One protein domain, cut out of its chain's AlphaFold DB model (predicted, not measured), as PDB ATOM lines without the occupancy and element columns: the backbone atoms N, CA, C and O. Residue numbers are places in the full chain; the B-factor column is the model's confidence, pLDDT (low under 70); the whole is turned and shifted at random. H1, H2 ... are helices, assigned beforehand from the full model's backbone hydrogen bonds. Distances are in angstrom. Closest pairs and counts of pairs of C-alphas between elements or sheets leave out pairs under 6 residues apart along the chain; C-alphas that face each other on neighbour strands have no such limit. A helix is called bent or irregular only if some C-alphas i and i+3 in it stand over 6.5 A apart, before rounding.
ATOM      1  N   THR A 811      -3.147  -2.197   8.199       80.75
ATOM      2  CA  THR A 811      -3.589  -1.050   8.999       80.75
ATOM      3  C   THR A 811      -4.705  -1.437   9.974       80.75
ATOM      4  O   THR A 811      -4.751  -0.945  11.108       80.75
ATOM      5  N   GLN A 812      -5.591  -2.354   9.577       88.00
ATOM      6  CA  GLN A 812      -6.673  -2.848  10.425       88.00
ATOM      7  C   GLN A 812      -6.146  -3.693  11.597       88.00
ATOM      8  O   GLN A 812      -6.488  -3.384  12.743       88.00
ATOM      9  N   PHE A 813      -5.256  -4.666  11.353       89.31
ATOM     10  CA  PHE A 813      -4.616  -5.461  12.411       89.31
ATOM     11  C   PHE A 813      -3.760  -4.596  13.338       89.31
ATOM     12  O   PHE A 813      -3.880  -4.685  14.560       89.31
ATOM     13  N   THR A 814      -2.975  -3.674  12.769       84.25
ATOM     14  CA  THR A 814      -2.238  -2.653  13.533       84.25
ATOM     15  C   THR A 814      -3.173  -1.919  14.499       84.25
ATOM     16  O   THR A 814      -2.855  -1.751  15.675       84.25
ATOM     17  N   SER A 815      -4.384  -1.559  14.056       84.44
ATOM     18  CA  SER A 815      -5.372  -0.922  14.926       84.44
ATOM     19  C   SER A 815      -6.021  -1.852  15.966       84.44
ATOM     20  O   SER A 815      -6.559  -1.319  16.943       84.44
ATOM     21  N   TYR A 816      -6.023  -3.175  15.780       87.12
ATOM     22  CA  TYR A 816      -6.430  -4.141  16.811       87.12
ATOM     23  C   TYR A 816      -5.333  -4.242  17.882       87.12
ATOM     24  O   TYR A 816      -5.615  -4.107  19.073       87.12
ATOM     25  N   TYR A 817      -4.077  -4.407  17.459       85.38
ATOM     26  CA  TYR A 817      -2.934  -4.613  18.349       85.38
ATOM     27  C   TYR A 817      -2.536  -3.352  19.137       85.38
ATOM     28  O   TYR A 817      -2.296  -3.429  20.341       85.38
ATOM     29  N   ASP A 818      -2.609  -2.163  18.528       79.62
ATOM     30  CA  ASP A 818      -2.451  -0.871  19.222       79.62
ATOM     31  C   ASP A 818      -3.407  -0.717  20.421       79.62
ATOM     32  O   ASP A 818      -3.052  -0.118  21.438       79.62
ATOM     33  N   SER A 819      -4.645  -1.214  20.293       75.75
ATOM     34  CA  SER A 819      -5.652  -1.157  21.363       75.75
ATOM     35  C   SER A 819      -5.245  -2.026  22.552       75.75
ATOM     36  O   SER A 819      -5.413  -1.617  23.705       75.75
ATOM     37  N   TYR A 820      -4.677  -3.197  22.266       79.50
ATOM     38  CA  TYR A 820      -4.142  -4.107  23.266       79.50
ATOM     39  C   TYR A 820      -2.930  -3.486  23.974       79.50
ATOM     40  O   TYR A 820      -3.010  -3.245  25.177       79.50
ATOM     41  N   LEU A 821      -1.880  -3.103  23.237       74.44
ATOM     42  CA  LEU A 821      -0.646  -2.557  23.820       74.44
ATOM     43  C   LEU A 821      -0.863  -1.279  24.645       74.44
ATOM     44  O   LEU A 821      -0.381  -1.179  25.769       74.44
ATOM     45  N   LYS A 822      -1.576  -0.281  24.104       65.88
ATOM     46  CA  LYS A 822      -1.614   1.070  24.705       65.88
ATOM     47  C   LYS A 822      -2.619   1.223  25.846       65.88
ATOM     48  O   LYS A 822      -2.542   2.196  26.585       65.88
ATOM     49  N   ASN A 823      -3.598   0.323  25.956       59.72
ATOM     50  CA  ASN A 823      -4.719   0.472  26.894       59.72
ATOM     51  C   ASN A 823      -5.061  -0.814  27.665       59.72
ATOM     52  O   ASN A 823      -6.063  -0.828  28.376       59.72
ATOM     53  N   ASN A 824      -4.305  -1.902  27.469       63.94
ATOM     54  CA  ASN A 824      -4.673  -3.259  27.892       63.94
ATOM     55  C   ASN A 824      -6.094  -3.670  27.427       63.94
ATOM     56  O   ASN A 824      -6.810  -4.403  28.106       63.94
ATOM     57  N   LYS A 825      -6.546  -3.147  26.271       71.62
ATOM     58  CA  LYS A 825      -7.890  -3.387  25.717       71.62
ATOM     59  C   LYS A 825      -7.834  -4.454  24.635       71.62
ATOM     60  O   LYS A 825      -7.771  -4.153  23.441       71.62
ATOM     61  N   THR A 826      -7.923  -5.697  25.085       77.06
ATOM     62  CA  THR A 826      -7.988  -6.942  24.304       77.06
ATOM     63  C   THR A 826      -9.186  -7.056  23.353       77.06
ATOM     64  O   THR A 826      -9.127  -7.830  22.404       77.06
ATOM     65  N   GLY A 827     -10.273  -6.302  23.578       80.38
ATOM     66  CA  GLY A 827     -11.624  -6.595  23.070       80.38
ATOM     67  C   GLY A 827     -11.781  -7.003  21.594       80.38
ATOM     68  O   GLY A 827     -12.602  -7.878  21.311       80.38
ATOM     69  N   PHE A 828     -11.007  -6.428  20.663       88.69
ATOM     70  CA  PHE A 828     -11.049  -6.812  19.242       88.69
ATOM     71  C   PHE A 828     -10.344  -8.152  18.976       88.69
ATOM     72  O   PHE A 828     -10.970  -9.064  18.439       88.69
ATOM     73  N   LEU A 829      -9.087  -8.304  19.419       89.31
ATOM     74  CA  LEU A 829      -8.329  -9.562  19.318       89.31
ATOM     75  C   LEU A 829      -9.023 -10.696  20.080       89.31
ATOM     76  O   LEU A 829      -9.113 -11.810  19.579       89.31
ATOM     77  N   ARG A 830      -9.587 -10.385  21.254       90.56
ATOM     78  CA  ARG A 830     -10.367 -11.314  22.077       90.56
ATOM     79  C   ARG A 830     -11.575 -11.840  21.332       90.56
ATOM     80  O   ARG A 830     -11.796 -13.039  21.316       90.56
ATOM     81  N   THR A 831     -12.362 -10.934  20.748       90.00
ATOM     82  CA  THR A 831     -13.564 -11.297  19.988       90.00
ATOM     83  C   THR A 831     -13.204 -12.261  18.864       90.00
ATOM     84  O   THR A 831     -13.816 -13.316  18.766       90.00
ATOM     85  N   MET A 832     -12.206 -11.905  18.056       92.75
ATOM     86  CA  MET A 832     -11.717 -12.704  16.933       92.75
ATOM     87  C   MET A 832     -11.255 -14.095  17.397       92.75
ATOM     88  O   MET A 832     -11.838 -15.104  17.006       92.75
ATOM     89  N   LEU A 833     -10.287 -14.152  18.322       93.75
ATOM     90  CA  LEU A 833      -9.737 -15.410  18.826       93.75
ATOM     91  C   LEU A 833     -10.815 -16.291  19.467       93.75
ATOM     92  O   LEU A 833     -10.973 -17.439  19.074       93.75
ATOM     93  N   ALA A 834     -11.597 -15.762  20.410       92.38
ATOM     94  CA  ALA A 834     -12.637 -16.526  21.100       92.38
ATOM     95  C   ALA A 834     -13.729 -17.039  20.145       92.38
ATOM     96  O   ALA A 834     -14.313 -18.095  20.382       92.38
ATOM     97  N   THR A 835     -13.990 -16.329  19.043       91.56
ATOM     98  CA  THR A 835     -14.930 -16.792  18.014       91.56
ATOM     99  C   THR A 835     -14.338 -17.938  17.188       91.56
ATOM    100  O   THR A 835     -15.053 -18.894  16.901       91.56
ATOM    101  N   VAL A 836     -13.039 -17.910  16.874       93.75
ATOM    102  CA  VAL A 836     -12.337 -19.048  16.255       93.75
ATOM    103  C   VAL A 836     -12.297 -20.252  17.204       93.75
ATOM    104  O   VAL A 836     -12.738 -21.329  16.814       93.75
ATOM    105  N   LEU A 837     -11.898 -20.072  18.470       93.38
ATOM    106  CA  LEU A 837     -11.869 -21.150  19.473       93.38
ATOM    107  C   LEU A 837     -13.253 -21.793  19.691       93.38
ATOM    108  O   LEU A 837     -13.363 -23.009  19.812       93.38
ATOM    109  N   LEU A 838     -14.333 -21.002  19.686       91.31
ATOM    110  CA  LEU A 838     -15.708 -21.508  19.812       91.31
ATOM    111  C   LEU A 838     -16.150 -22.400  18.639       91.31
ATOM    112  O   LEU A 838     -17.071 -23.201  18.797       91.31
ATOM    113  N   ASN A 839     -15.532 -22.244  17.469       91.19
ATOM    114  CA  ASN A 839     -15.893 -22.944  16.238       91.19
ATOM    115  C   ASN A 839     -14.790 -23.919  15.767       91.19
ATOM    116  O   ASN A 839     -14.923 -24.509  14.703       91.19
ATOM    117  N   GLN A 840     -13.721 -24.108  16.548       90.56
ATOM    118  CA  GLN A 840     -12.474 -24.791  16.162       90.56
ATOM    119  C   GLN A 840     -12.611 -26.222  15.616       90.56
ATOM    120  O   GLN A 840     -11.726 -26.685  14.907       90.56
ATOM    121  N   ASP A 841     -13.686 -26.931  15.971       89.50
ATOM    122  CA  ASP A 841     -13.944 -28.312  15.544       89.50
ATOM    123  C   ASP A 841     -14.752 -28.369  14.216       89.50
ATOM    124  O   ASP A 841     -15.230 -29.433  13.821       89.50
ATOM    125  N   LEU A 842     -14.963 -27.228  13.539       90.25
ATOM    126  CA  LEU A 842     -15.639 -27.145  12.237       90.25
ATOM    127  C   LEU A 842     -14.673 -27.399  11.063       90.25
ATOM    128  O   LEU A 842     -13.581 -26.830  11.057       90.25
ATOM    129  N   PRO A 843     -15.101 -28.115  10.000       88.19
ATOM    130  CA  PRO A 843     -14.281 -28.345   8.806       88.19
ATOM    131  C   PRO A 843     -13.750 -27.064   8.153       88.19
ATOM    132  O   PRO A 843     -12.633 -27.050   7.651       88.19
ATOM    133  N   GLN A 844     -14.523 -25.973   8.201       86.06
ATOM    134  CA  GLN A 844     -14.138 -24.667   7.659       86.06
ATOM    135  C   GLN A 844     -12.896 -24.065   8.329       86.06
ATOM    136  O   GLN A 844     -12.310 -23.161   7.756       86.06
ATOM    137  N   LEU A 845     -12.513 -24.510   9.530       91.88
ATOM    138  CA  LEU A 845     -11.348 -23.991  10.250       91.88
ATOM    139  C   LEU A 845     -10.155 -24.951  10.247       91.88
ATOM    140  O   LEU A 845      -9.114 -24.590  10.788       91.88
ATOM    141  N   GLU A 846     -10.258 -26.128   9.624       92.44
ATOM    142  CA  GLU A 846      -9.196 -27.144   9.655       92.44
ATOM    143  C   GLU A 846      -7.871 -26.612   9.080       92.44
ATOM    144  O   GLU A 846      -6.820 -26.803   9.687       92.44
ATOM    145  N   ASP A 847      -7.905 -25.846   7.985       91.81
ATOM    146  CA  ASP A 847      -6.697 -25.233   7.411       91.81
ATOM    147  C   ASP A 847      -6.079 -24.157   8.322       91.81
ATOM    148  O   ASP A 847      -4.858 -24.097   8.472       91.81
ATOM    149  N   LEU A 848      -6.902 -23.341   8.997       94.81
ATOM    150  CA  LEU A 848      -6.408 -22.383   9.996       94.81
ATOM    151  C   LEU A 848      -5.798 -23.110  11.200       94.81
ATOM    152  O   LEU A 848      -4.765 -22.694  11.718       94.81
ATOM    153  N   VAL A 849      -6.419 -24.202  11.637       94.56
ATOM    154  CA  VAL A 849      -5.932 -25.044  12.731       94.56
ATOM    155  C   VAL A 849      -4.628 -25.750  12.350       94.56
ATOM    156  O   VAL A 849      -3.754 -25.893  13.198       94.56
ATOM    157  N   ASN A 850      -4.436 -26.119  11.083       93.56
ATOM    158  CA  ASN A 850      -3.164 -26.641  10.587       93.56
ATOM    159  C   ASN A 850      -2.063 -25.563  10.555       93.56
ATOM    160  O   ASN A 850      -0.912 -25.868  10.869       93.56
ATOM    161  N   LEU A 851      -2.400 -24.304  10.242       93.38
ATOM    162  CA  LEU A 851      -1.464 -23.171  10.330       93.38
ATOM    163  C   LEU A 851      -1.176 -22.721  11.774       93.38
ATOM    164  O   LEU A 851      -0.085 -22.222  12.050       93.38
ATOM    165  N   VAL A 852      -2.132 -22.881  12.694       95.75
ATOM    166  CA  VAL A 852      -2.005 -22.519  14.115       95.75
ATOM    167  C   VAL A 852      -2.489 -23.680  15.005       95.75
ATOM    168  O   VAL A 852      -3.568 -23.602  15.605       95.75
ATOM    169  N   PRO A 853      -1.687 -24.761  15.156       94.38
ATOM    170  CA  PRO A 853      -2.083 -25.974  15.891       94.38
ATOM    171  C   PRO A 853      -2.518 -25.719  17.335       94.38
ATOM    172  O   PRO A 853      -3.376 -26.429  17.864       94.38
ATOM    173  N   LYS A 854      -1.981 -24.653  17.939       94.81
ATOM    174  CA  LYS A 854      -2.296 -24.180  19.288       94.81
ATOM    175  C   LYS A 854      -3.788 -23.936  19.537       94.81
ATOM    176  O   LYS A 854      -4.240 -24.036  20.674       94.81
ATOM    177  N   ILE A 855      -4.581 -23.686  18.492       94.62
ATOM    178  CA  ILE A 855      -6.046 -23.601  18.600       94.62
ATOM    179  C   ILE A 855      -6.625 -24.864  19.269       94.62
ATOM    180  O   ILE A 855      -7.451 -24.746  20.171       94.62
ATOM    181  N   ARG A 856      -6.135 -26.068  18.925       91.75
ATOM    182  CA  ARG A 856      -6.647 -27.349  19.462       91.75
ATOM    183  C   ARG A 856      -6.393 -27.568  20.958       91.75
ATOM    184  O   ARG A 856      -7.058 -28.426  21.544       91.75
ATOM    185  N   GLU A 857      -5.467 -26.822  21.565       91.00
ATOM    186  CA  GLU A 857      -5.146 -26.904  23.001       91.00
ATOM    187  C   GLU A 857      -6.296 -26.377  23.878       91.00
ATOM    188  O   GLU A 857      -6.466 -26.810  25.019       91.00
ATOM    189  N   PHE A 858      -7.131 -25.485  23.340       89.38
ATOM    190  CA  PHE A 858      -8.260 -24.902  24.057       89.38
ATOM    191  C   PHE A 858      -9.522 -25.758  23.874       89.38
ATOM    192  O   PHE A 858      -9.817 -26.263  22.793       89.38
ATOM    193  N   LYS A 859     -10.322 -25.928  24.934       85.69
ATOM    194  CA  LYS A 859     -11.646 -26.587  24.870       85.69
ATOM    195  C   LYS A 859     -12.752 -25.612  25.252       85.69
ATOM    196  O   LYS A 859     -13.432 -25.748  26.267       85.69
ATOM    197  N   PHE A 860     -12.888 -24.615  24.387       86.56
ATOM    198  CA  PHE A 860     -13.750 -23.456  24.545       86.56
ATOM    199  C   PHE A 860     -15.228 -23.800  24.293       86.56
ATOM    200  O   PHE A 860     -15.561 -24.501  23.336       86.56
ATOM    201  N   LYS A 861     -16.146 -23.312  25.139       87.44
ATOM    202  CA  LYS A 861     -17.602 -23.496  24.959       87.44
ATOM    203  C   LYS A 861     -18.374 -22.270  25.431       87.44
ATOM    204  O   LYS A 861     -18.192 -21.824  26.557       87.44
ATOM    205  N   PHE A 862     -19.322 -21.782  24.628       88.38
ATOM    206  CA  PHE A 862     -20.152 -20.636  25.006       88.38
ATOM    207  C   PHE A 862     -21.141 -20.988  26.135       88.38
ATOM    208  O   PHE A 862     -22.230 -21.505  25.880       88.38
ATOM    209  N   LYS A 863     -20.782 -20.683  27.390       89.81
ATOM    210  CA  LYS A 863     -21.695 -20.789  28.551       89.81
ATOM    211  C   LYS A 863     -22.411 -19.463  28.825       89.81
ATOM    212  O   LYS A 863     -23.597 -19.442  29.138       89.81
ATOM    213  N   SER A 864     -21.690 -18.346  28.719       90.50
ATOM    214  CA  SER A 864     -22.208 -16.980  28.875       90.50
ATOM    215  C   SER A 864     -21.260 -15.961  28.233       90.50
ATOM    216  O   SER A 864     -20.098 -16.274  27.998       90.50
ATOM    217  N   VAL A 865     -21.721 -14.723  28.022       89.81
ATOM    218  CA  VAL A 865     -20.886 -13.609  27.521       89.81
ATOM    219  C   VAL A 865     -19.669 -13.358  28.412       89.81
ATOM    220  O   VAL A 865     -18.567 -13.177  27.907       89.81
ATOM    221  N   LYS A 866     -19.854 -13.380  29.742       90.31
ATOM    222  CA  LYS A 866     -18.748 -13.209  30.691       90.31
ATOM    223  C   LYS A 866     -17.706 -14.310  30.488       90.31
ATOM    224  O   LYS A 866     -16.542 -14.013  30.287       90.31
ATOM    225  N   ASN A 867     -18.147 -15.564  30.461       91.44
ATOM    226  CA  ASN A 867     -17.272 -16.713  30.248       91.44
ATOM    227  C   ASN A 867     -16.557 -16.678  28.882       91.44
ATOM    228  O   ASN A 867     -15.376 -16.990  28.825       91.44
ATOM    229  N   PHE A 868     -17.243 -16.241  27.821       90.50
ATOM    230  CA  PHE A 868     -16.658 -16.043  26.491       90.50
ATOM    231  C   PHE A 868     -15.531 -14.994  26.500       90.50
ATOM    232  O   PHE A 868     -14.519 -15.166  25.826       90.50
ATOM    233  N   PHE A 869     -15.687 -13.918  27.277       90.88
ATOM    234  CA  PHE A 869     -14.636 -12.919  27.451       90.88
ATOM    235  C   PHE A 869     -13.511 -13.402  28.363       90.88
ATOM    236  O   PHE A 869     -12.366 -13.328  27.940       90.88
ATOM    237  N   ASP A 870     -13.817 -13.948  29.540       89.94
ATOM    238  CA  ASP A 870     -12.813 -14.413  30.503       89.94
ATOM    239  C   ASP A 870     -11.902 -15.503  29.890       89.94
ATOM    240  O   ASP A 870     -10.680 -15.393  29.962       89.94
ATOM    241  N   GLU A 871     -12.471 -16.525  29.224       89.81
ATOM    242  CA  GLU A 871     -11.687 -17.576  28.545       89.81
ATOM    243  C   GLU A 871     -10.901 -17.010  27.339       89.81
ATOM    244  O   GLU A 871      -9.772 -17.428  27.088       89.81
ATOM    245  N   GLY A 872     -11.452 -16.030  26.609       90.44
ATOM    246  CA  GLY A 872     -10.771 -15.388  25.477       90.44
ATOM    247  C   GLY A 872      -9.624 -14.456  25.889       90.44
ATOM    248  O   GLY A 872      -8.593 -14.413  25.220       90.44
ATOM    249  N   ASP A 873      -9.788 -13.722  26.991       89.62
ATOM    250  CA  ASP A 873      -8.770 -12.846  27.582       89.62
ATOM    251  C   ASP A 873      -7.593 -13.650  28.155       89.62
ATOM    252  O   ASP A 873      -6.446 -13.203  28.077       89.62
ATOM    253  N   GLU A 874      -7.851 -14.854  28.675       88.94
ATOM    254  CA  GLU A 874      -6.798 -15.792  29.069       88.94
ATOM    255  C   GLU A 874      -6.105 -16.414  27.849       88.94
ATOM    256  O   GLU A 874      -4.874 -16.453  27.789       88.94
ATOM    257  N   ALA A 875      -6.876 -16.824  26.833       90.44
ATOM    258  CA  ALA A 875      -6.331 -17.424  25.621       90.44
ATOM    259  C   ALA A 875      -5.342 -16.492  24.900       90.44
ATOM    260  O   ALA A 875      -4.246 -16.939  24.576       90.44
ATOM    261  N   ILE A 876      -5.662 -15.198  24.715       89.88
ATOM    262  CA  ILE A 876      -4.780 -14.225  24.025       89.88
ATOM    263  C   ILE A 876      -3.351 -14.237  24.575       89.88
ATOM    264  O   ILE A 876      -2.410 -14.176  23.792       89.88
ATOM    265  N   LYS A 877      -3.178 -14.342  25.900       87.50
ATOM    266  CA  LYS A 877      -1.856 -14.339  26.556       87.50
ATOM    267  C   LYS A 877      -0.960 -15.492  26.096       87.50
ATOM    268  O   LYS A 877       0.254 -15.413  26.240       87.50
ATOM    269  N   SER A 878      -1.565 -16.562  25.582       90.06
ATOM    270  CA  SER A 878      -0.870 -17.760  25.122       90.06
ATOM    271  C   SER A 878      -0.457 -17.703  23.651       90.06
ATOM    272  O   SER A 878       0.424 -18.475  23.269       90.06
ATOM    273  N   PHE A 879      -1.069 -16.844  22.829       92.00
ATOM    274  CA  PHE A 879      -0.758 -16.744  21.400       92.00
ATOM    275  C   PHE A 879       0.274 -15.646  21.135       92.00
ATOM    276  O   PHE A 879       0.194 -14.541  21.675       92.00
ATOM    277  N   ASN A 880       1.242 -15.941  20.272       89.62
ATOM    278  CA  ASN A 880       2.227 -14.965  19.826       89.62
ATOM    279  C   ASN A 880       1.670 -14.066  18.703       89.62
ATOM    280  O   ASN A 880       0.598 -14.305  18.144       89.62
ATOM    281  N   LEU A 881       2.402 -13.000  18.366       87.31
ATOM    282  CA  LEU A 881       1.926 -11.993  17.414       87.31
ATOM    283  C   LEU A 881       1.735 -12.544  15.991       87.31
ATOM    284  O   LEU A 881       0.793 -12.134  15.314       87.31
ATOM    285  N   ASN A 882       2.582 -13.485  15.562       89.56
ATOM    286  CA  ASN A 882       2.474 -14.124  14.252       89.56
ATOM    287  C   ASN A 882       1.207 -14.996  14.199       89.56
ATOM    288  O   ASN A 882       0.431 -14.869  13.262       89.56
ATOM    289  N   GLU A 883       0.937 -15.799  15.235       92.94
ATOM    290  CA  GLU A 883      -0.285 -16.618  15.333       92.94
ATOM    291  C   GLU A 883      -1.561 -15.760  15.345       92.94
ATOM    292  O   GLU A 883      -2.500 -16.025  14.594       92.94
ATOM    293  N   LEU A 884      -1.590 -14.695  16.159       92.06
ATOM    294  CA  LEU A 884      -2.715 -13.752  16.206       92.06
ATOM    295  C   LEU A 884      -2.936 -13.055  14.858       92.06
ATOM    296  O   LEU A 884      -4.084 -12.786  14.497       92.06
ATOM    297  N   TYR A 885      -1.861 -12.773  14.119       92.25
ATOM    298  CA  TYR A 885      -1.955 -12.195  12.785       92.25
ATOM    299  C   TYR A 885      -2.457 -13.207  11.741       92.25
ATOM    300  O   TYR A 885      -3.353 -12.869  10.971       92.25
ATOM    301  N   THR A 886      -1.983 -14.458  11.764       94.25
ATOM    302  CA  THR A 886      -2.498 -15.549  10.914       94.25
ATOM    303  C   THR A 886      -4.004 -15.743  11.108       94.25
ATOM    304  O   THR A 886      -4.747 -15.791  10.130       94.25
ATOM    305  N   ILE A 887      -4.471 -15.780  12.362       95.62
ATOM    306  CA  ILE A 887      -5.900 -15.906  12.698       95.62
ATOM    307  C   ILE A 887      -6.700 -14.705  12.168       95.62
ATOM    308  O   ILE A 887      -7.751 -14.889  11.555       95.62
ATOM    309  N   PHE A 888      -6.197 -13.479  12.361       94.88
ATOM    310  CA  PHE A 888      -6.841 -12.274  11.832       94.88
ATOM    311  C   PHE A 888      -6.951 -12.293  10.306       94.88
ATOM    312  O   PHE A 888      -8.015 -12.007   9.760       94.88
ATOM    313  N   LEU A 889      -5.853 -12.618   9.623       93.25
ATOM    314  CA  LEU A 889      -5.790 -12.593   8.170       93.25
ATOM    315  C   LEU A 889      -6.685 -13.670   7.553       93.25
ATOM    316  O   LEU A 889      -7.333 -13.418   6.539       93.25
ATOM    317  N   TYR A 890      -6.774 -14.836   8.193       94.62
ATOM    318  CA  TYR A 890      -7.699 -15.890   7.796       94.62
ATOM    319  C   TYR A 890      -9.155 -15.413   7.873       94.62
ATOM    320  O   TYR A 890      -9.886 -15.518   6.890       94.62
ATOM    321  N   GLU A 891      -9.571 -14.812   8.996       94.62
ATOM    322  CA  GLU A 891     -10.927 -14.261   9.137       94.62
ATOM    323  C   GLU A 891     -11.197 -13.112   8.147       94.62
ATOM    324  O   GLU A 891     -12.314 -12.983   7.637       94.62
ATOM    325  N   TRP A 892     -10.179 -12.307   7.821       94.56
ATOM    326  CA  TRP A 892     -10.260 -11.231   6.828       94.56
ATOM    327  C   TRP A 892     -10.499 -11.769   5.410       94.56
ATOM    328  O   TRP A 892     -11.448 -11.337   4.753       94.56
ATOM    329  N   TYR A 893      -9.710 -12.755   4.959       92.19
ATOM    330  CA  TYR A 893      -9.905 -13.391   3.648       92.19
ATOM    331  C   TYR A 893     -11.224 -14.155   3.571       92.19
ATOM    332  O   TYR A 893     -11.930 -14.039   2.571       92.19
ATOM    333  N   PHE A 894     -11.607 -14.874   4.631       91.19
ATOM    334  CA  PHE A 894     -12.896 -15.562   4.689       91.19
ATOM    335  C   PHE A 894     -14.052 -14.558   4.573       91.19
ATOM    336  O   PHE A 894     -14.975 -14.755   3.785       91.19
ATOM    337  N   SER A 895     -13.977 -13.433   5.294       91.81
ATOM    338  CA  SER A 895     -15.000 -12.383   5.238       91.81
ATOM    339  C   SER A 895     -15.085 -11.708   3.865       91.81
ATOM    340  O   SER A 895     -16.182 -11.399   3.403       91.81
ATOM    341  N   LEU A 896     -13.952 -11.494   3.187       90.06
ATOM    342  CA  LEU A 896     -13.934 -10.981   1.816       90.06
ATOM    343  C   LEU A 896     -14.489 -12.014   0.819       90.06
ATOM    344  O   LEU A 896     -15.284 -11.655  -0.045       90.06
ATOM    345  N   SER A 897     -14.136 -13.293   0.968       85.31
ATOM    346  CA  SER A 897     -14.667 -14.392   0.153       85.31
ATOM    347  C   SER A 897     -16.192 -14.499   0.272       85.31
ATOM    348  O   SER A 897     -16.891 -14.553  -0.737       85.31
ATOM    349  N   GLU A 898     -16.741 -14.431   1.487       86.12
ATOM    350  CA  GLU A 898     -18.193 -14.409   1.724       86.12
ATOM    351  C   GLU A 898     -18.886 -13.177   1.117       86.12
ATOM    352  O   GLU A 898     -20.022 -13.283   0.655       86.12
ATOM    353  N   ARG A 943      -1.972   4.453   9.642       57.41
ATOM    354  CA  ARG A 943      -1.070   4.124  10.752       57.41
ATOM    355  C   ARG A 943       0.187   3.507  10.174       57.41
ATOM    356  O   ARG A 943       0.091   2.682   9.274       57.41
ATOM    357  N   SER A 944       1.342   3.871  10.723       52.62
ATOM    358  CA  SER A 944       2.570   3.109  10.515       52.62
ATOM    359  C   SER A 944       2.306   1.653  10.903       52.62
ATOM    360  O   SER A 944       1.922   1.389  12.046       52.62
ATOM    361  N   VAL A 945       2.470   0.735   9.951       54.59
ATOM    362  CA  VAL A 945       2.307  -0.709  10.169       54.59
ATOM    363  C   VAL A 945       3.198  -1.149  11.335       54.59
ATOM    364  O   VAL A 945       4.301  -0.627  11.494       54.59
ATOM    365  N   VAL A 946       2.759  -2.131  12.131       52.47
ATOM    366  CA  VAL A 946       3.612  -2.795  13.144       52.47
ATOM    367  C   VAL A 946       4.633  -3.725  12.459       52.47
ATOM    368  O   VAL A 946       4.682  -4.928  12.706       52.47
ATOM    369  N   SER A 947       5.428  -3.177  11.538       47.66
ATOM    370  CA  SER A 947       6.438  -3.904  10.763       47.66
ATOM    371  C   SER A 947       7.667  -4.270  11.595       47.66
ATOM    372  O   SER A 947       8.320  -5.262  11.303       47.66
ATOM    373  N   SER A 948       7.954  -3.530  12.668       48.81
ATOM    374  CA  SER A 948       9.123  -3.740  13.530       48.81
ATOM    375  C   SER A 948       8.988  -4.879  14.558       48.81
ATOM    376  O   SER A 948       9.856  -5.008  15.419       48.81
ATOM    377  N   VAL A 949       7.910  -5.679  14.518       52.84
ATOM    378  CA  VAL A 949       7.634  -6.725  15.535       52.84
ATOM    379  C   VAL A 949       7.159  -8.067  14.948       52.84
ATOM    380  O   VAL A 949       7.371  -9.105  15.571       52.84
ATOM    381  N   ILE A 950       6.536  -8.092  13.763       60.38
ATOM    382  CA  ILE A 950       6.079  -9.338  13.114       60.38
ATOM    383  C   ILE A 950       7.220  -9.903  12.270       60.38
ATOM    384  O   ILE A 950       7.552  -9.355  11.223       60.38
ATOM    385  N   SER A 951       7.814 -11.006  12.722       54.09
ATOM    386  CA  SER A 951       9.088 -11.511  12.190       54.09
ATOM    387  C   SER A 951       9.007 -12.256  10.854       54.09
ATOM    388  O   SER A 951      10.053 -12.625  10.328       54.09
ATOM    389  N   ASN A 952       7.811 -12.503  10.303       65.00
ATOM    390  CA  ASN A 952       7.660 -13.166   9.002       65.00
ATOM    391  C   ASN A 952       6.308 -12.869   8.310       65.00
ATOM    392  O   ASN A 952       5.450 -13.739   8.174       65.00
ATOM    393  N   TYR A 953       6.072 -11.608   7.936       74.94
ATOM    394  CA  TYR A 953       4.754 -11.160   7.458       74.94
ATOM    395  C   TYR A 953       4.356 -11.760   6.090       74.94
ATOM    396  O   TYR A 953       3.210 -12.169   5.908       74.94
ATOM    397  N   GLU A 954       5.296 -11.829   5.142       75.94
ATOM    398  CA  GLU A 954       5.054 -12.259   3.752       75.94
ATOM    399  C   GLU A 954       4.705 -13.753   3.645       75.94
ATOM    400  O   GLU A 954       3.771 -14.121   2.932       75.94
ATOM    401  N   ASP A 955       5.385 -14.624   4.402       79.69
ATOM    402  CA  ASP A 955       5.056 -16.054   4.419       79.69
ATOM    403  C   ASP A 955       3.667 -16.310   5.022       79.69
ATOM    404  O   ASP A 955       2.934 -17.170   4.532       79.69
ATOM    405  N   ILE A 956       3.270 -15.559   6.058       84.69
ATOM    406  CA  ILE A 956       1.921 -15.663   6.643       84.69
ATOM    407  C   ILE A 956       0.867 -15.243   5.613       84.69
ATOM    408  O   ILE A 956      -0.103 -15.974   5.410       84.69
ATOM    409  N   GLU A 957       1.068 -14.110   4.931       86.06
ATOM    410  CA  GLU A 957       0.173 -13.655   3.858       86.06
ATOM    411  C   GLU A 957      -0.018 -14.720   2.785       86.06
ATOM    412  O   GLU A 957      -1.148 -15.080   2.457       86.06
ATOM    413  N   LYS A 958       1.094 -15.248   2.277       82.31
ATOM    414  CA  LYS A 958       1.114 -16.224   1.193       82.31
ATOM    415  C   LYS A 958       0.473 -17.552   1.587       82.31
ATOM    416  O   LYS A 958      -0.302 -18.107   0.813       82.31
ATOM    417  N   ASN A 959       0.770 -18.057   2.785       84.38
ATOM    418  CA  ASN A 959       0.216 -19.321   3.268       84.38
ATOM    419  C   ASN A 959      -1.293 -19.224   3.528       84.38
ATOM    420  O   ASN A 959      -2.017 -20.160   3.198       84.38
ATOM    421  N   VAL A 960      -1.780 -18.097   4.062       86.69
ATOM    422  CA  VAL A 960      -3.220 -17.882   4.266       86.69
ATOM    423  C   VAL A 960      -3.941 -17.660   2.935       86.69
ATOM    424  O   VAL A 960      -4.954 -18.309   2.694       86.69
ATOM    425  N   ALA A 961      -3.421 -16.801   2.050       82.56
ATOM    426  CA  ALA A 961      -4.040 -16.526   0.749       82.56
ATOM    427  C   ALA A 961      -4.221 -17.808  -0.084       82.56
ATOM    428  O   ALA A 961      -5.295 -18.034  -0.644       82.56
ATOM    429  N   LYS A 962      -3.219 -18.698  -0.067       82.62
ATOM    430  CA  LYS A 962      -3.238 -19.987  -0.770       82.62
ATOM    431  C   LYS A 962      -4.400 -20.909  -0.378       82.62
ATOM    432  O   LYS A 962      -4.857 -21.690  -1.207       82.62
ATOM    433  N   ILE A 963      -4.912 -20.819   0.853       84.19
ATOM    434  CA  ILE A 963      -6.090 -21.603   1.274       84.19
ATOM    435  C   ILE A 963      -7.333 -21.180   0.472       84.19
ATOM    436  O   ILE A 963      -8.147 -22.018   0.086       84.19
ATOM    437  N   PHE A 964      -7.456 -19.888   0.162       79.75
ATOM    438  CA  PHE A 964      -8.611 -19.328  -0.539       79.75
ATOM    439  C   PHE A 964      -8.475 -19.345  -2.076       79.75
ATOM    440  O   PHE A 964      -9.484 -19.173  -2.760       79.75
ATOM    441  N   GLU A 965      -7.287 -19.627  -2.634       68.38
ATOM    442  CA  GLU A 965      -7.051 -19.738  -4.091       68.38
ATOM    443  C   GLU A 965      -7.951 -20.789  -4.773       68.38
ATOM    444  O   GLU A 965      -8.407 -20.583  -5.896       68.38
ATOM    445  N   ASN A 966      -8.248 -21.906  -4.098       49.09
ATOM    446  CA  ASN A 966      -9.005 -23.024  -4.681       49.09
ATOM    447  C   ASN A 966     -10.535 -22.842  -4.667       49.09
ATOM    448  O   ASN A 966     -11.252 -23.686  -5.202       49.09
ATOM    449  N   ILE A 967     -11.061 -21.785  -4.038       51.44
ATOM    450  CA  ILE A 967     -12.502 -21.665  -3.745       51.44
ATOM    451  C   ILE A 967     -13.322 -21.136  -4.944       51.44
ATOM    452  O   ILE A 967     -14.548 -21.124  -4.877       51.44
ATOM    453  N   ASN A 968     -12.693 -20.754  -6.067       42.16
ATOM    454  CA  ASN A 968     -13.426 -20.310  -7.264       42.16
ATOM    455  C   ASN A 968     -12.625 -20.430  -8.582       42.16
ATOM    456  O   ASN A 968     -11.842 -19.549  -8.937       42.16
ATOM    457  N   SER A 969     -12.863 -21.491  -9.362       33.44
ATOM    458  CA  SER A 969     -12.194 -21.725 -10.659       33.44
ATOM    459  C   SER A 969     -12.610 -20.760 -11.781       33.44
ATOM    460  O   SER A 969     -11.839 -20.550 -12.721       33.44
TER     461      SER A 969
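What this domain is: This is residues 811 to 898 and 943 to 969 of the 1090 residues of an uncharacterized protein of Alteromonas sp. (UniProt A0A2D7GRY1). A stack of crossed helices makes this domain: the longest helix, H6, runs through the middle, H2 crosses over it, and H5 crosses H2 on the side away from H6. H3 and H7 pack along H6 at shallow tilts, their centres making a triangle with its own, while H1 meets the first residues of H2 and the short H4 is near H2 and H3. The printed part has 115 residues with seven named helices, H1 to H7 in chain order, and no named strand; its class is all helix. It is compact, with a radius of gyration of the C-alphas of 14.1 A, and spans 43 by 35 by 23 A.

Where its parts are: H6 holds residues 881 to 898 and is 25.6 A long, from C-alpha 881 at (1.926, -11.993, 17.414) to C-alpha 898 at (-18.193, -14.409, 1.724). H2, residues 827 to 839, is 18.2 A long, and H5, residues 865 to 876, is 16.5 A. H7, residues 953 to 965, measures 18.6 A. H1, residues 811 to 823, is 18.0 A long and begins at C-alpha 811 at (-3.589, -1.050, 8.999). H3, residues 843 to 851, is irregular: C-alphas 844 and 847 are 7.5 A apart. H4 holds residues 853 to 857.

How they stand to each other: H2 and H6 are the hubs, touching three helices each. H6 touches H7, the same way at a shallow tilt of 30 degrees; their closest C-alphas, of Tyr 890 and Val 960, are 6.0 A apart. With residues 886 to 890 alone H6 touches H3, opposite ways at a shallow tilt of 32 degrees, closest at the C-alphas of Leu 848 and Tyr 890, 7.0 A. With residues 884 to 891 alone it touches H2, only just about perpendicular at 72 degrees; the closest C-alphas, of Met 832 and Phe 888, are 7.1 A apart. Residues 829 to 834 of H2 touch H5, about perpendicular at 82 degrees, with the C-alphas of Ala 834 and Gly 872 closest at 4.9 A. Residues 827 to 829 of H2 touch residues 816 to 820 of H1, closest at the C-alphas of Tyr 816 and Phe 828, 5.9 A. H4 is close to but not clearly touching H3, with the C-alphas of Val 849 and Ile 855 closest at 6.0 A. H5 and H7 are apart. Every O i to N i+4 pair is within hydrogen-bond range in H2, H5 and H6, against 8 of 9 in H1, 3 of 5 in H3, 7 of 9 in H7 and 0 of 1 in H4, where 2 of 2 O i to N i+3 pairs are.

The domain as a whole: The C-alphas farthest apart, of Asn 823 and Ser 969, are 44.3 A apart. Residues 899 to 942 are not printed, and C-alphas 898 and 943 are 26.8 A apart across this cut. Of the links that are printed whole, H4 to H5 is short and the others are tight. The mean pLDDT of the printed part is 83.2, and it is under 70 at residues 822 to 824, 943 to 952 and 965 to 969.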